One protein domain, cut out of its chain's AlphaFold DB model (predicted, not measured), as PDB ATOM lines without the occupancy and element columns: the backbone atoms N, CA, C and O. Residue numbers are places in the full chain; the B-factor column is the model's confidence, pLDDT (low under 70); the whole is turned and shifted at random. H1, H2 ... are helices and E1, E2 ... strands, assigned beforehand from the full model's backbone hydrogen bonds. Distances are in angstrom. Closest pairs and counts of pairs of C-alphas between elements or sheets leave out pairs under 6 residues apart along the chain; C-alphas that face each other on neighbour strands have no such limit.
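Overview. This is residues 8 to 103 of the 103 residues of an uncharacterized protein of Caballeronia calidae (UniProt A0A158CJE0). Little regular structure: a twisted sheet has H1 over one face, and H2 and the loops of residues 77 to 103 over the other. The 96 printed residues include E1, E2, H1, E3 and H2 in that order, 37 residues, class mixed; the antiparallel sheet runs E2 E1 E3. The whole is compact, radius of gyration of the C-alphas 13.3 A, and spans 42 by 23 by 23 A.

Along the chain. E1, residues 19 to 26, starts at C-alpha 19 (25.233, 5.824, 14.507) and measures 22.6 A. E2, 38 to 46, measures 21.5 A; H1, 48 to 55, 10.2 A; E3, 60 to 65, 17.2 A. H2, 71 to 76, 8.9 A, ends at C-alpha 76 (12.459, 15.573, 11.944).

Arrangement. E1 and E2 form a hairpin, N 21 and O 43 2.8 A apart; E1 and E3 have N 22 and O 62 at 2.8 A. E2, H1, E3 form a split strand-helix-strand unit, E1 between its same-way strands, crossover right-handed. H1's height over the sheet is 8.3 A, H2's 9.1 A. Every helix O i to N i+4 pair is within hydrogen-bond range.

Size, cuts and confidence. The printed part has no cut; E1 to E2 is a long link. Residues 30 and 32 are under pLDDT 70.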
ATOM      1  N   VAL A   8      17.108  -5.632  15.780       93.56
ATOM      2  CA  VAL A   8      17.397  -5.760  14.342       93.56
ATOM      3  C   VAL A   8      18.543  -4.848  13.898       93.56
ATOM      4  O   VAL A   8      19.312  -5.213  13.014       93.56
ATOM      5  N   HIS A   9      18.721  -3.698  14.555       92.88
ATOM      6  CA  HIS A   9      19.839  -2.792  14.289       92.88
ATOM      7  C   HIS A   9      21.175  -3.348  14.790       92.88
ATOM      8  O   HIS A   9      22.227  -2.888  14.357       92.88
ATOM      9  N   LEU A  10      21.138  -4.317  15.711       93.31
ATOM     10  CA  LEU A  10      22.321  -4.933  16.310       93.31
ATOM     11  C   LEU A  10      22.730  -6.231  15.608       93.31
ATOM     12  O   LEU A  10      23.877  -6.645  15.733       93.31
ATOM     13  N   ALA A  11      21.817  -6.864  14.864       90.44
ATOM     14  CA  ALA A  11      22.013  -8.200  14.300       90.44
ATOM     15  C   ALA A  11      23.231  -8.318  13.364       90.44
ATOM     16  O   ALA A  11      23.880  -9.357  13.346       90.44
ATOM     17  N   ASN A  12      23.554  -7.253  12.622       83.81
ATOM     18  CA  ASN A  12      24.666  -7.222  11.662       83.81
ATOM     19  C   ASN A  12      25.686  -6.113  11.964       83.81
ATOM     20  O   ASN A  12      26.452  -5.724  11.086       83.81
ATOM     21  N   MET A  13      25.665  -5.571  13.183       90.69
ATOM     22  CA  MET A  13      26.518  -4.450  13.565       90.69
ATOM     23  C   MET A  13      27.949  -4.922  13.844       90.69
ATOM     24  O   MET A  13      28.165  -5.892  14.575       90.69
ATOM     25  N   GLN A  14      28.937  -4.194  13.332       92.19
ATOM     26  CA  GLN A  14      30.334  -4.325  13.735       92.19
ATOM     27  C   GLN A  14      30.667  -3.377  14.894       92.19
ATOM     28  O   GLN A  14      30.064  -2.322  15.061       92.19
ATOM     29  N   GLN A  15      31.667  -3.723  15.712       86.00
ATOM     30  CA  GLN A  15      32.010  -2.966  16.927       86.00
ATOM     31  C   GLN A  15      32.357  -1.483  16.669       86.00
ATOM     32  O   GLN A  15      32.198  -0.656  17.566       86.00
ATOM     33  N   GLY A  16      32.815  -1.145  15.462       92.50
ATOM     34  CA  GLY A  16      33.161   0.218  15.052       92.50
ATOM     35  C   GLY A  16      32.053   0.977  14.319       92.50
ATOM     36  O   GLY A  16      32.282   2.123  13.934       92.50
ATOM     37  N   ASP A  17      30.883   0.370  14.106       96.19
ATOM     38  CA  ASP A  17      29.810   1.015  13.355       96.19
ATOM     39  C   ASP A  17      29.315   2.260  14.085       96.19
ATOM     40  O   ASP A  17      29.026   2.252  15.286       96.19
ATOM     41  N   LEU A  18      29.210   3.349  13.327       97.81
ATOM     42  CA  LEU A  18      28.757   4.630  13.835       97.81
ATOM     43  C   LEU A  18      27.257   4.799  13.615       97.81
ATOM     44  O   LEU A  18      26.671   4.375  12.617       97.81
ATOM     45  N   GLY A  19      26.639   5.485  14.562       97.56
ATOM     46  CA  GLY A  19      25.233   5.824  14.507       97.56
ATOM     47  C   GLY A  19      24.921   7.083  15.292       97.56
ATOM     48  O   GLY A  19      25.802   7.863  15.671       97.56
ATOM     49  N   THR A  20      23.630   7.268  15.524       98.31
ATOM     50  CA  THR A  20      23.085   8.353  16.329       98.31
ATOM     51  C   THR A  20      22.466   7.770  17.588       98.31
ATOM     52  O   THR A  20      21.557   6.943  17.521       98.31
ATOM     53  N   GLY A  21      22.951   8.213  18.744       97.56
ATOM     54  CA  GLY A  21      22.289   7.985  20.021       97.56
ATOM     55  C   GLY A  21      21.194   9.018  20.250       97.56
ATOM     56  O   GLY A  21      21.415  10.215  20.059       97.56
ATOM     57  N   ILE A  22      20.034   8.552  20.682       97.44
ATOM     58  CA  ILE A  22      18.878   9.344  21.088       97.44
ATOM     59  C   ILE A  22      18.726   9.132  22.585       97.44
ATOM     60  O   ILE A  22      18.660   7.990  23.033       97.44
ATOM     61  N   PHE A  23      18.687  10.213  23.354       96.94
ATOM     62  CA  PHE A  23      18.643  10.171  24.811       96.94
ATOM     63  C   PHE A  23      17.499  11.039  25.314       96.94
ATOM     64  O   PHE A  23      17.413  12.210  24.949       96.94
ATOM     65  N   LEU A  24      16.654  10.483  26.175       95.88
ATOM     66  CA  LEU A  24      15.699  11.245  26.969       95.88
ATOM     67  C   LEU A  24      16.348  11.539  28.315       95.88
ATOM     68  O   LEU A  24      16.585  10.628  29.104       95.88
ATOM     69  N   ILE A  25      16.684  12.799  28.561       94.56
ATOM     70  CA  ILE A  25      17.336  13.232  29.801       94.56
ATOM     71  C   ILE A  25      16.295  13.969  30.642       94.56
ATOM     72  O   ILE A  25      15.569  14.778  30.059       94.56
ATOM     73  N   PRO A  26      16.209  13.731  31.966       92.31
ATOM     74  CA  PRO A  26      15.314  14.495  32.827       92.31
ATOM     75  C   PRO A  26      15.510  15.994  32.615       92.31
ATOM     76  O   PRO A  26      16.644  16.481  32.568       92.31
ATOM     77  N   TRP A  27      14.404  16.708  32.454       90.31
ATOM     78  CA  TRP A  27      14.395  18.152  32.313       90.31
ATOM     79  C   TRP A  27      13.655  18.742  33.505       90.31
ATOM     80  O   TRP A  27      12.572  18.290  33.857       90.31
ATOM     81  N   CYS A  28      14.294  19.696  34.169       82.38
ATOM     82  CA  CYS A  28      13.735  20.403  35.309       82.38
ATOM     83  C   CYS A  28      14.040  21.877  35.078       82.38
ATOM     84  O   CYS A  28      15.080  22.385  35.498       82.38
ATOM     85  N   ASP A  29      13.182  22.506  34.286       81.12
ATOM     86  CA  ASP A  29      13.131  23.957  34.165       81.12
ATOM     87  C   ASP A  29      12.115  24.482  35.180       81.12
ATOM     88  O   ASP A  29      11.134  23.805  35.479       81.12
ATOM     89  N   ALA A  30      12.361  25.664  35.737       61.84
ATOM     90  CA  ALA A  30      11.522  26.238  36.788       61.84
ATOM     91  C   ALA A  30      10.089  26.529  36.306       61.84
ATOM     92  O   ALA A  30       9.165  26.567  37.116       61.84
ATOM     93  N   ASP A  31       9.915  26.693  34.994       77.94
ATOM     94  CA  ASP A  31       8.625  26.950  34.355       77.94
ATOM     95  C   ASP A  31       7.934  25.674  33.836       77.94
ATOM     96  O   ASP A  31       6.776  25.727  33.415       77.94
ATOM     97  N   ASP A  32       8.616  24.522  33.876       69.69
ATOM     98  CA  ASP A  32       8.098  23.243  33.388       69.69
ATOM     99  C   ASP A  32       7.651  22.358  34.563       69.69
ATOM    100  O   ASP A  32       8.448  21.717  35.251       69.69
ATOM    101  N   TYR A  33       6.339  22.351  34.807       75.75
ATOM    102  CA  TYR A  33       5.701  21.597  35.891       75.75
ATOM    103  C   TYR A  33       5.252  20.189  35.456       75.75
ATOM    104  O   TYR A  33       4.565  19.503  36.221       75.75
ATOM    105  N   GLU A  34       5.581  19.741  34.236       83.62
ATOM    106  CA  GLU A  34       5.133  18.443  33.727       83.62
ATOM    107  C   GLU A  34       5.882  17.284  34.411       83.62
ATOM    108  O   GLU A  34       7.109  17.161  34.366       83.62
ATOM    109  N   PHE A  35       5.132  16.372  35.037       84.88
ATOM    110  CA  PHE A  35       5.715  15.146  35.574       84.88
ATOM    111  C   PHE A  35       6.343  14.316  34.449       84.88
ATOM    112  O   PHE A  35       5.693  13.969  33.466       84.88
ATOM    113  N   GLY A  36       7.608  13.942  34.638       87.19
ATOM    114  CA  GLY A  36       8.350  13.192  33.632       87.19
ATOM    115  C   GLY A  36       8.780  14.044  32.437       87.19
ATOM    116  O   GLY A  36       9.053  13.472  31.382       87.19
ATOM    117  N   ALA A  37       8.867  15.371  32.598       90.75
ATOM    118  CA  ALA A  37       9.505  16.256  31.634       90.75
ATOM    119  C   ALA A  37      10.910  15.746  31.273       90.75
ATOM    120  O   ALA A  37      11.747  15.422  32.125       90.75
ATOM    121  N   VAL A  38      11.165  15.643  29.971       92.81
ATOM    122  CA  VAL A  38      12.436  15.173  29.422       92.81
ATOM    123  C   VAL A  38      12.836  16.019  28.232       92.81
ATOM    124  O   VAL A  38      12.008  16.418  27.417       92.81
ATOM    125  N   ARG A  39      14.141  16.215  28.076       92.44
ATOM    126  CA  ARG A  39      14.724  16.773  26.863       92.44
ATOM    127  C   ARG A  39      15.287  15.650  26.009       92.44
ATOM    128  O   ARG A  39      16.122  14.869  26.473       92.44
ATOM    129  N   LYS A  40      14.883  15.615  24.740       93.81
ATOM    130  CA  LYS A  40      15.459  14.713  23.742       93.81
ATOM    131  C   LYS A  40      16.785  15.271  23.224       93.81
ATOM    132  O   LYS A  40      16.849  16.393  22.728       93.81
ATOM    133  N   VAL A  41      17.851  14.483  23.332       95.69
ATOM    134  CA  VAL A  41      19.202  14.833  22.878       95.69
ATOM    135  C   VAL A  41      19.676  13.818  21.845       95.69
ATOM    136  O   VAL A  41      19.588  12.612  22.063       95.69
ATOM    137  N   PHE A  42      20.228  14.316  20.740       96.88
ATOM    138  CA  PHE A  42      20.825  13.503  19.683       96.88
ATOM    139  C   PHE A  42      22.347  13.625  19.735       96.88
ATOM    140  O   PHE A  42      22.882  14.736  19.693       96.88
ATOM    141  N   LYS A  43      23.056  12.495  19.791       97.62
ATOM    142  CA  LYS A  43      24.516  12.446  19.693       97.62
ATOM    143  C   LYS A  43      24.936  11.600  18.502       97.62
ATOM    144  O   LYS A  43      24.741  10.391  18.488       97.62
ATOM    145  N   GLU A  44      25.520  12.261  17.516       97.69
ATOM    146  CA  GLU A  44      25.950  11.653  16.258       97.69
ATOM    147  C   GLU A  44      27.358  11.073  16.347       97.69
ATOM    148  O   GLU A  44      28.157  11.505  17.184       97.69
ATOM    149  N   LYS A  45      27.666  10.174  15.403       97.06
ATOM    150  CA  LYS A  45      28.994   9.585  15.188       97.06
ATOM    151  C   LYS A  45      29.530   8.902  16.446       97.06
ATOM    152  O   LYS A  45      30.686   9.091  16.810       97.06
ATOM    153  N   ILE A  46      28.665   8.135  17.107       98.00
ATOM    154  CA  ILE A  46      29.035   7.288  18.242       98.00
ATOM    155  C   ILE A  46      28.740   5.827  17.930       98.00
ATOM    156  O   ILE A  46      27.766   5.509  17.239       98.00
ATOM    157  N   THR A  47      29.556   4.950  18.488       97.81
ATOM    158  CA  THR A  47      29.325   3.506  18.508       97.81
ATOM    159  C   THR A  47      28.154   3.143  19.423       97.81
ATOM    160  O   THR A  47      27.759   3.909  20.313       97.81
ATOM    161  N   TYR A  48      27.614   1.936  19.255       97.38
ATOM    162  CA  TYR A  48      26.603   1.406  20.170       97.38
ATOM    163  C   TYR A  48      27.117   1.310  21.614       97.38
ATOM    164  O   TYR A  48      26.407   1.687  22.544       97.38
ATOM    165  N   ALA A  49      28.368   0.881  21.815       96.94
ATOM    166  CA  ALA A  49      28.970   0.782  23.145       96.94
ATOM    167  C   ALA A  49      29.039   2.150  23.850       96.94
ATOM    168  O   ALA A  49      28.658   2.273  25.016       96.94
ATOM    169  N   GLU A  50      29.450   3.198  23.133       97.56
ATOM    170  CA  GLU A  50      29.429   4.568  23.655       97.56
ATOM    171  C   GLU A  50      28.005   5.051  23.948       97.56
ATOM    172  O   GLU A  50      27.790   5.765  24.931       97.56
ATOM    173  N   CYS A  51      27.024   4.671  23.122       97.19
ATOM    174  CA  CYS A  51      25.620   4.989  23.367       97.19
ATOM    175  C   CYS A  51      25.106   4.338  24.655       97.19
ATOM    176  O   CYS A  51      24.519   5.035  25.479       97.19
ATOM    177  N   VAL A  52      25.395   3.052  24.877       96.81
ATOM    178  CA  VAL A  52      25.047   2.331  26.113       96.81
ATOM    179  C   VAL A  52      25.676   2.986  27.337       96.81
ATOM    180  O   VAL A  52      24.980   3.221  28.322       96.81
ATOM    181  N   LEU A  53      26.966   3.329  27.273       96.38
ATOM    182  CA  LEU A  53      27.670   3.976  28.382       96.38
ATOM    183  C   LEU A  53      27.055   5.340  28.732       96.38
ATOM    184  O   LEU A  53      26.769   5.616  29.892       96.38
ATOM    185  N   ARG A  54      26.805   6.187  27.727       95.25
ATOM    186  CA  ARG A  54      26.172   7.506  27.919       95.25
ATOM    187  C   ARG A  54      24.723   7.387  28.399       95.25
ATOM    188  O   ARG A  54      24.258   8.233  29.157       95.25
ATOM    189  N   GLY A  55      24.026   6.344  27.958       95.94
ATOM    190  CA  GLY A  55      22.622   6.081  28.252       95.94
ATOM    191  C   GLY A  55      22.336   5.692  29.700       95.94
ATOM    192  O   GLY A  55      21.181   5.735  30.110       95.94
ATOM    193  N   GLN A  56      23.361   5.375  30.498       94.31
ATOM    194  CA  GLN A  56      23.203   5.004  31.910       94.31
ATOM    195  C   GLN A  56      22.522   6.085  32.763       94.31
ATOM    196  O   GLN A  56      21.884   5.752  33.754       94.31
ATOM    197  N   ASN A  57      22.626   7.357  32.364       89.38
ATOM    198  CA  ASN A  57      22.020   8.493  33.070       89.38
ATOM    199  C   ASN A  57      20.761   9.041  32.374       89.38
ATOM    200  O   ASN A  57      20.252  10.093  32.756       89.38
ATOM    201  N   ALA A  58      20.289   8.380  31.316       94.81
ATOM    202  CA  ALA A  58      19.094   8.782  30.587       94.81
ATOM    203  C   ALA A  58      17.861   8.031  31.117       94.81
ATOM    204  O   ALA A  58      17.957   6.871  31.510       94.81
ATOM    205  N   VAL A  59      16.689   8.670  31.060       94.94
ATOM    206  CA  VAL A  59      15.386   8.022  31.312       94.94
ATOM    207  C   VAL A  59      15.160   6.883  30.323       94.94
ATOM    208  O   VAL A  59      14.682   5.812  30.685       94.94
ATOM    209  N   ALA A  60      15.529   7.119  29.070       96.31
ATOM    210  CA  ALA A  60      15.547   6.130  28.011       96.31
ATOM    211  C   ALA A  60      16.593   6.527  26.977       96.31
ATOM    212  O   ALA A  60      16.889   7.712  26.792       96.31
ATOM    213  N   PHE A  61      17.138   5.543  26.275       97.12
ATOM    214  CA  PHE A  61      18.031   5.799  25.163       97.12
ATOM    215  C   PHE A  61      17.892   4.755  24.063       97.12
ATOM    216  O   PHE A  61      17.489   3.618  24.298       97.12
ATOM    217  N   LYS A  62      18.251   5.145  22.844       96.19
ATOM    218  CA  LYS A  62      18.207   4.296  21.656       96.19
ATOM    219  C   LYS A  62      19.380   4.631  20.753       96.19
ATOM    220  O   LYS A  62      19.700   5.802  20.577       96.19
ATOM    221  N   TRP A  63      19.997   3.623  20.156       97.38
ATOM    222  CA  TRP A  63      20.998   3.812  19.115       97.38
ATOM    223  C   TRP A  63      20.422   3.431  17.752       97.38
ATOM    224  O   TRP A  63      19.746   2.409  17.613       97.38
ATOM    225  N   ILE A  64      20.672   4.264  16.747       97.12
ATOM    226  CA  ILE A  64      20.270   4.018  15.362       97.12
ATOM    227  C   ILE A  64      21.530   4.048  14.487       97.12
ATOM    228  O   ILE A  64      22.199   5.086  14.464       97.12
ATOM    229  N   PRO A  65      21.868   2.959  13.772       96.69
ATOM    230  CA  PRO A  65      22.996   2.950  12.847       96.69
ATOM    231  C   PRO A  65      22.832   4.018  11.765       96.69
ATOM    232  O   PRO A  65      21.723   4.251  11.279       96.69
ATOM    233  N   GLN A  66      23.939   4.611  11.314       96.00
ATOM    234  CA  GLN A  66      23.902   5.603  10.233       96.00
ATOM    235  C   GLN A  66      23.387   5.019   8.903       96.00
ATOM    236  O   GLN A  66      22.868   5.754   8.068       96.00
ATOM    237  N   THR A  67      23.501   3.702   8.712       94.50
ATOM    238  CA  THR A  67      22.959   2.975   7.552       94.50
ATOM    239  C   THR A  67      21.433   2.863   7.558       94.50
ATOM    240  O   THR A  67      20.851   2.609   6.509       94.50
ATOM    241  N   VAL A  68      20.790   3.041   8.718       95.12
ATOM    242  CA  VAL A  68      19.329   2.981   8.871       95.12
ATOM    243  C   VAL A  68      18.708   4.364   8.713       95.12
ATOM    244  O   VAL A  68      17.715   4.509   8.007       95.12
ATOM    245  N   ALA A  69      19.275   5.372   9.378       95.56
ATOM    246  CA  ALA A  69      18.812   6.751   9.281       95.56
ATOM    247  C   ALA A  69      19.933   7.737   9.623       95.56
ATOM    248  O   ALA A  69      20.736   7.522  10.538       95.56
ATOM    249  N   SER A  70      19.944   8.869   8.929       95.62
ATOM    250  CA  SER A  70      20.781  10.012   9.264       95.62
ATOM    251  C   SER A  70      20.250  10.750  10.495       95.62
ATOM    252  O   SER A  70      19.061  10.750  10.811       95.62
ATOM    253  N   ALA A  71      21.131  11.474  11.181       93.94
ATOM    254  CA  ALA A  71      20.731  12.294  12.320       93.94
ATOM    255  C   ALA A  71      19.783  13.448  11.948       93.94
ATOM    256  O   ALA A  71      19.089  13.973  12.818       93.94
ATOM    257  N   ALA A  72      19.773  13.879  10.683       95.00
ATOM    258  CA  ALA A  72      18.837  14.885  10.195       95.00
ATOM    259  C   ALA A  72      17.414  14.312  10.123       95.00
ATOM    260  O   ALA A  72      16.494  14.916  10.667       95.00
ATOM    261  N   GLU A  73      17.256  13.113   9.555       95.00
ATOM    262  CA  GLU A  73      15.969  12.405   9.494       95.00
ATOM    263  C   GLU A  73      15.433  12.110  10.900       95.00
ATOM    264  O   GLU A  73      14.273  12.380  11.201       95.00
ATOM    265  N   LEU A  74      16.300  11.653  11.811       95.06
ATOM    266  CA  LEU A  74      15.907  11.341  13.187       95.06
ATOM    267  C   LEU A  74      15.354  12.550  13.955       95.06
ATOM    268  O   LEU A  74      14.456  12.384  14.779       95.06
ATOM    269  N   ARG A  75      15.861  13.759  13.686       94.06
ATOM    270  CA  ARG A  75      15.399  15.000  14.333       94.06
ATOM    271  C   ARG A  75      14.061  15.502  13.806       94.06
ATOM    272  O   ARG A  75      13.390  16.243  14.512       94.06
ATOM    273  N   GLN A  76      13.698  15.130  12.583       91.75
ATOM    274  CA  GLN A  76      12.459  15.573  11.944       91.75
ATOM    275  C   GLN A  76      11.242  14.748  12.376       91.75
ATOM    276  O   GLN A  76      10.111  15.133  12.088       91.75
ATOM    277  N   HIS A  77      11.447  13.620  13.062       86.81
ATOM    278  CA  HIS A  77      10.346  12.788  13.525       86.81
ATOM    279  C   HIS A  77       9.595  13.423  14.695       86.81
ATOM    280  O   HIS A  77      10.117  13.529  15.809       86.81
ATOM    281  N   ASP A  78       8.333  13.755  14.432       86.94
ATOM    282  CA  ASP A  78       7.332  13.982  15.465       86.94
ATOM    283  C   ASP A  78       6.916  12.634  16.082       86.94
ATOM    284  O   ASP A  78       6.578  11.673  15.382       86.94
ATOM    285  N   CYS A  79       6.995  12.553  17.407       89.19
ATOM    286  CA  CYS A  79       6.695  11.351  18.180       89.19
ATOM    287  C   CYS A  79       5.222  11.276  18.608       89.19
ATOM    288  O   CYS A  79       4.793  10.236  19.117       89.19
ATOM    289  N   HIS A  80       4.457  12.351  18.366       87.31
ATOM    290  CA  HIS A  80       3.011  12.473  18.576       87.31
ATOM    291  C   HIS A  80       2.507  12.098  19.982       87.31
ATOM    292  O   HIS A  80       1.321  11.807  20.139       87.31
ATOM    293  N   ASP A  81       3.384  12.032  20.992       88.62
ATOM    294  CA  ASP A  81       3.053  11.584  22.353       88.62
ATOM    295  C   ASP A  81       2.216  10.287  22.389       88.62
ATOM    296  O   ASP A  81       1.352  10.066  23.252       88.62
ATOM    297  N   ALA A  82       2.467   9.393  21.426       91.81
ATOM    298  CA  ALA A  82       1.743   8.138  21.326       91.81
ATOM    299  C   ALA A  82       2.012   7.271  22.574       91.81
ATOM    300  O   ALA A  82       3.146   7.247  23.068       91.81
ATOM    301  N   PRO A  83       1.003   6.549  23.100       94.12
ATOM    302  CA  PRO A  83       1.220   5.587  24.173       94.12
ATOM    303  C   PRO A  83       2.269   4.540  23.785       94.12
ATOM    304  O   PRO A  83       2.246   4.006  22.675       94.12
ATOM    305  N   CYS A  84       3.152   4.207  24.717       94.06
ATOM    306  CA  CYS A  84       4.173   3.184  24.538       94.06
ATOM    307  C   CYS A  84       4.392   2.404  25.833       94.06
ATOM    308  O   CYS A  84       4.214   2.921  26.932       94.06
ATOM    309  N   ALA A  85       4.780   1.135  25.697       87.94
ATOM    310  CA  ALA A  85       5.090   0.285  26.845       87.94
ATOM    311  C   ALA A  85       6.597   0.184  27.118       87.94
ATOM    312  O   ALA A  85       6.999   0.054  28.269       87.94
ATOM    313  N   ARG A  86       7.425   0.164  26.062       86.06
ATOM    314  CA  ARG A  86       8.890  -0.009  26.161       86.06
ATOM    315  C   ARG A  86       9.689   0.636  25.033       86.06
ATOM    316  O   ARG A  86      10.885   0.829  25.185       86.06
ATOM    317  N   SER A  87       9.078   0.892  23.879       91.94
ATOM    318  CA  SER A  87       9.747   1.504  22.731       91.94
ATOM    319  C   SER A  87       8.738   2.205  21.830       91.94
ATOM    320  O   SER A  87       7.532   1.959  21.913       91.94
ATOM    321  N   CYS A  88       9.249   3.075  20.965       92.62
ATOM    322  CA  CYS A  88       8.477   3.772  19.944       92.62
ATOM    323  C   CYS A  88       8.778   3.211  18.558       92.62
ATOM    324  O   CYS A  88       9.899   2.768  18.281       92.62
ATOM    325  N   LYS A  89       7.763   3.250  17.687       88.44
ATOM    326  CA  LYS A  89       7.852   2.740  16.314       88.44
ATOM    327  C   LYS A  89       8.818   3.574  15.471       88.44
ATOM    328  O   LYS A  89       9.605   3.023  14.710       88.44
ATOM    329  N   GLN A  90       8.761   4.894  15.605       92.25
ATOM    330  CA  GLN A  90       9.604   5.825  14.868       92.25
ATOM    331  C   GLN A  90      11.043   5.777  15.393       92.25
ATOM    332  O   GLN A  90      11.283   5.783  16.601       92.25
ATOM    333  N   HIS A  91      12.020   5.761  14.482       92.69
ATOM    334  CA  HIS A  91      13.433   5.663  14.849       92.69
ATOM    335  C   HIS A  91      13.920   6.858  15.672       92.69
ATOM    336  O   HIS A  91      14.723   6.655  16.575       92.69
ATOM    337  N   GLY A  92      13.402   8.063  15.405       93.12
ATOM    338  CA  GLY A  92      13.739   9.309  16.110       93.12
ATOM    339  C   GLY A  92      13.098   9.482  17.493       93.12
ATOM    340  O   GLY A  92      13.234  10.552  18.092       93.12
ATOM    341  N   CYS A  93      12.389   8.461  17.978       95.19
ATOM    342  CA  CYS A  93      11.601   8.515  19.202       95.19
ATOM    343  C   CYS A  93      12.033   7.441  20.199       95.19
ATOM    344  O   CYS A  93      12.426   6.330  19.822       95.19
ATOM    345  N   ALA A  94      11.893   7.759  21.479       95.50
ATOM    346  CA  ALA A  94      12.066   6.824  22.581       95.50
ATOM    347  C   ALA A  94      10.856   6.894  23.518       95.50
ATOM    348  O   ALA A  94      10.213   7.932  23.667       95.50
ATOM    349  N   CYS A  95      10.516   5.766  24.130       96.19
ATOM    350  CA  CYS A  95       9.461   5.701  25.123       96.19
ATOM    351  C   CYS A  95       9.979   6.319  26.418       96.19
ATOM    352  O   CYS A  95      10.993   5.878  26.953       96.19
ATOM    353  N   ASN A  96       9.310   7.349  26.918       94.94
ATOM    354  CA  ASN A  96       9.581   7.872  28.242       94.94
ATOM    355  C   ASN A  96       9.000   6.902  29.278       94.94
ATOM    356  O   ASN A  96       7.792   6.893  29.507       94.94
ATOM    357  N   ASP A  97       9.865   6.102  29.904       90.44
ATOM    358  CA  ASP A  97       9.477   5.087  30.893       90.44
ATOM    359  C   ASP A  97       8.733   5.683  32.111       90.44
ATOM    360  O   ASP A  97       8.031   4.954  32.808       90.44
ATOM    361  N   LEU A  98       8.847   6.997  32.366       91.06
ATOM    362  CA  LEU A  98       8.143   7.677  33.463       91.06
ATOM    363  C   LEU A  98       6.666   7.938  33.145       91.06
ATOM    364  O   LEU A  98       5.835   7.919  34.049       91.06
ATOM    365  N   THR A  99       6.336   8.200  31.879       92.50
ATOM    366  CA  THR A  99       4.989   8.628  31.459       92.50
ATOM    367  C   THR A  99       4.297   7.636  30.526       92.50
ATOM    368  O   THR A  99       3.091   7.744  30.304       92.50
ATOM    369  N   GLY A 100       5.030   6.667  29.968       93.94
ATOM    370  CA  GLY A 100       4.521   5.732  28.964       93.94
ATOM    371  C   GLY A 100       4.176   6.415  27.639       93.94
ATOM    372  O   GLY A 100       3.212   6.025  26.974       93.94
ATOM    373  N   ARG A 101       4.917   7.471  27.272       94.56
ATOM    374  CA  ARG A 101       4.681   8.287  26.066       94.56
ATOM    375  C   ARG A 101       5.916   8.383  25.183       94.56
ATOM    376  O   ARG A 101       7.033   8.492  25.681       94.56
ATOM    377  N   CYS A 102       5.712   8.363  23.870       95.00
ATOM    378  CA  CYS A 102       6.780   8.554  22.896       95.00
ATOM    379  C   CYS A 102       7.248  10.009  22.840       95.00
ATOM    380  O   CYS A 102       6.443  10.899  22.583       95.00
ATOM    381  N   LYS A 103       8.552  10.222  23.027       91.75
ATOM    382  CA  LYS A 103       9.223  11.526  22.968       91.75
ATOM    383  C   LYS A 103      10.336  11.532  21.929       91.75
ATOM    384  O   LYS A 103      10.944  10.467  21.669       91.75
TER     385      LYS A 103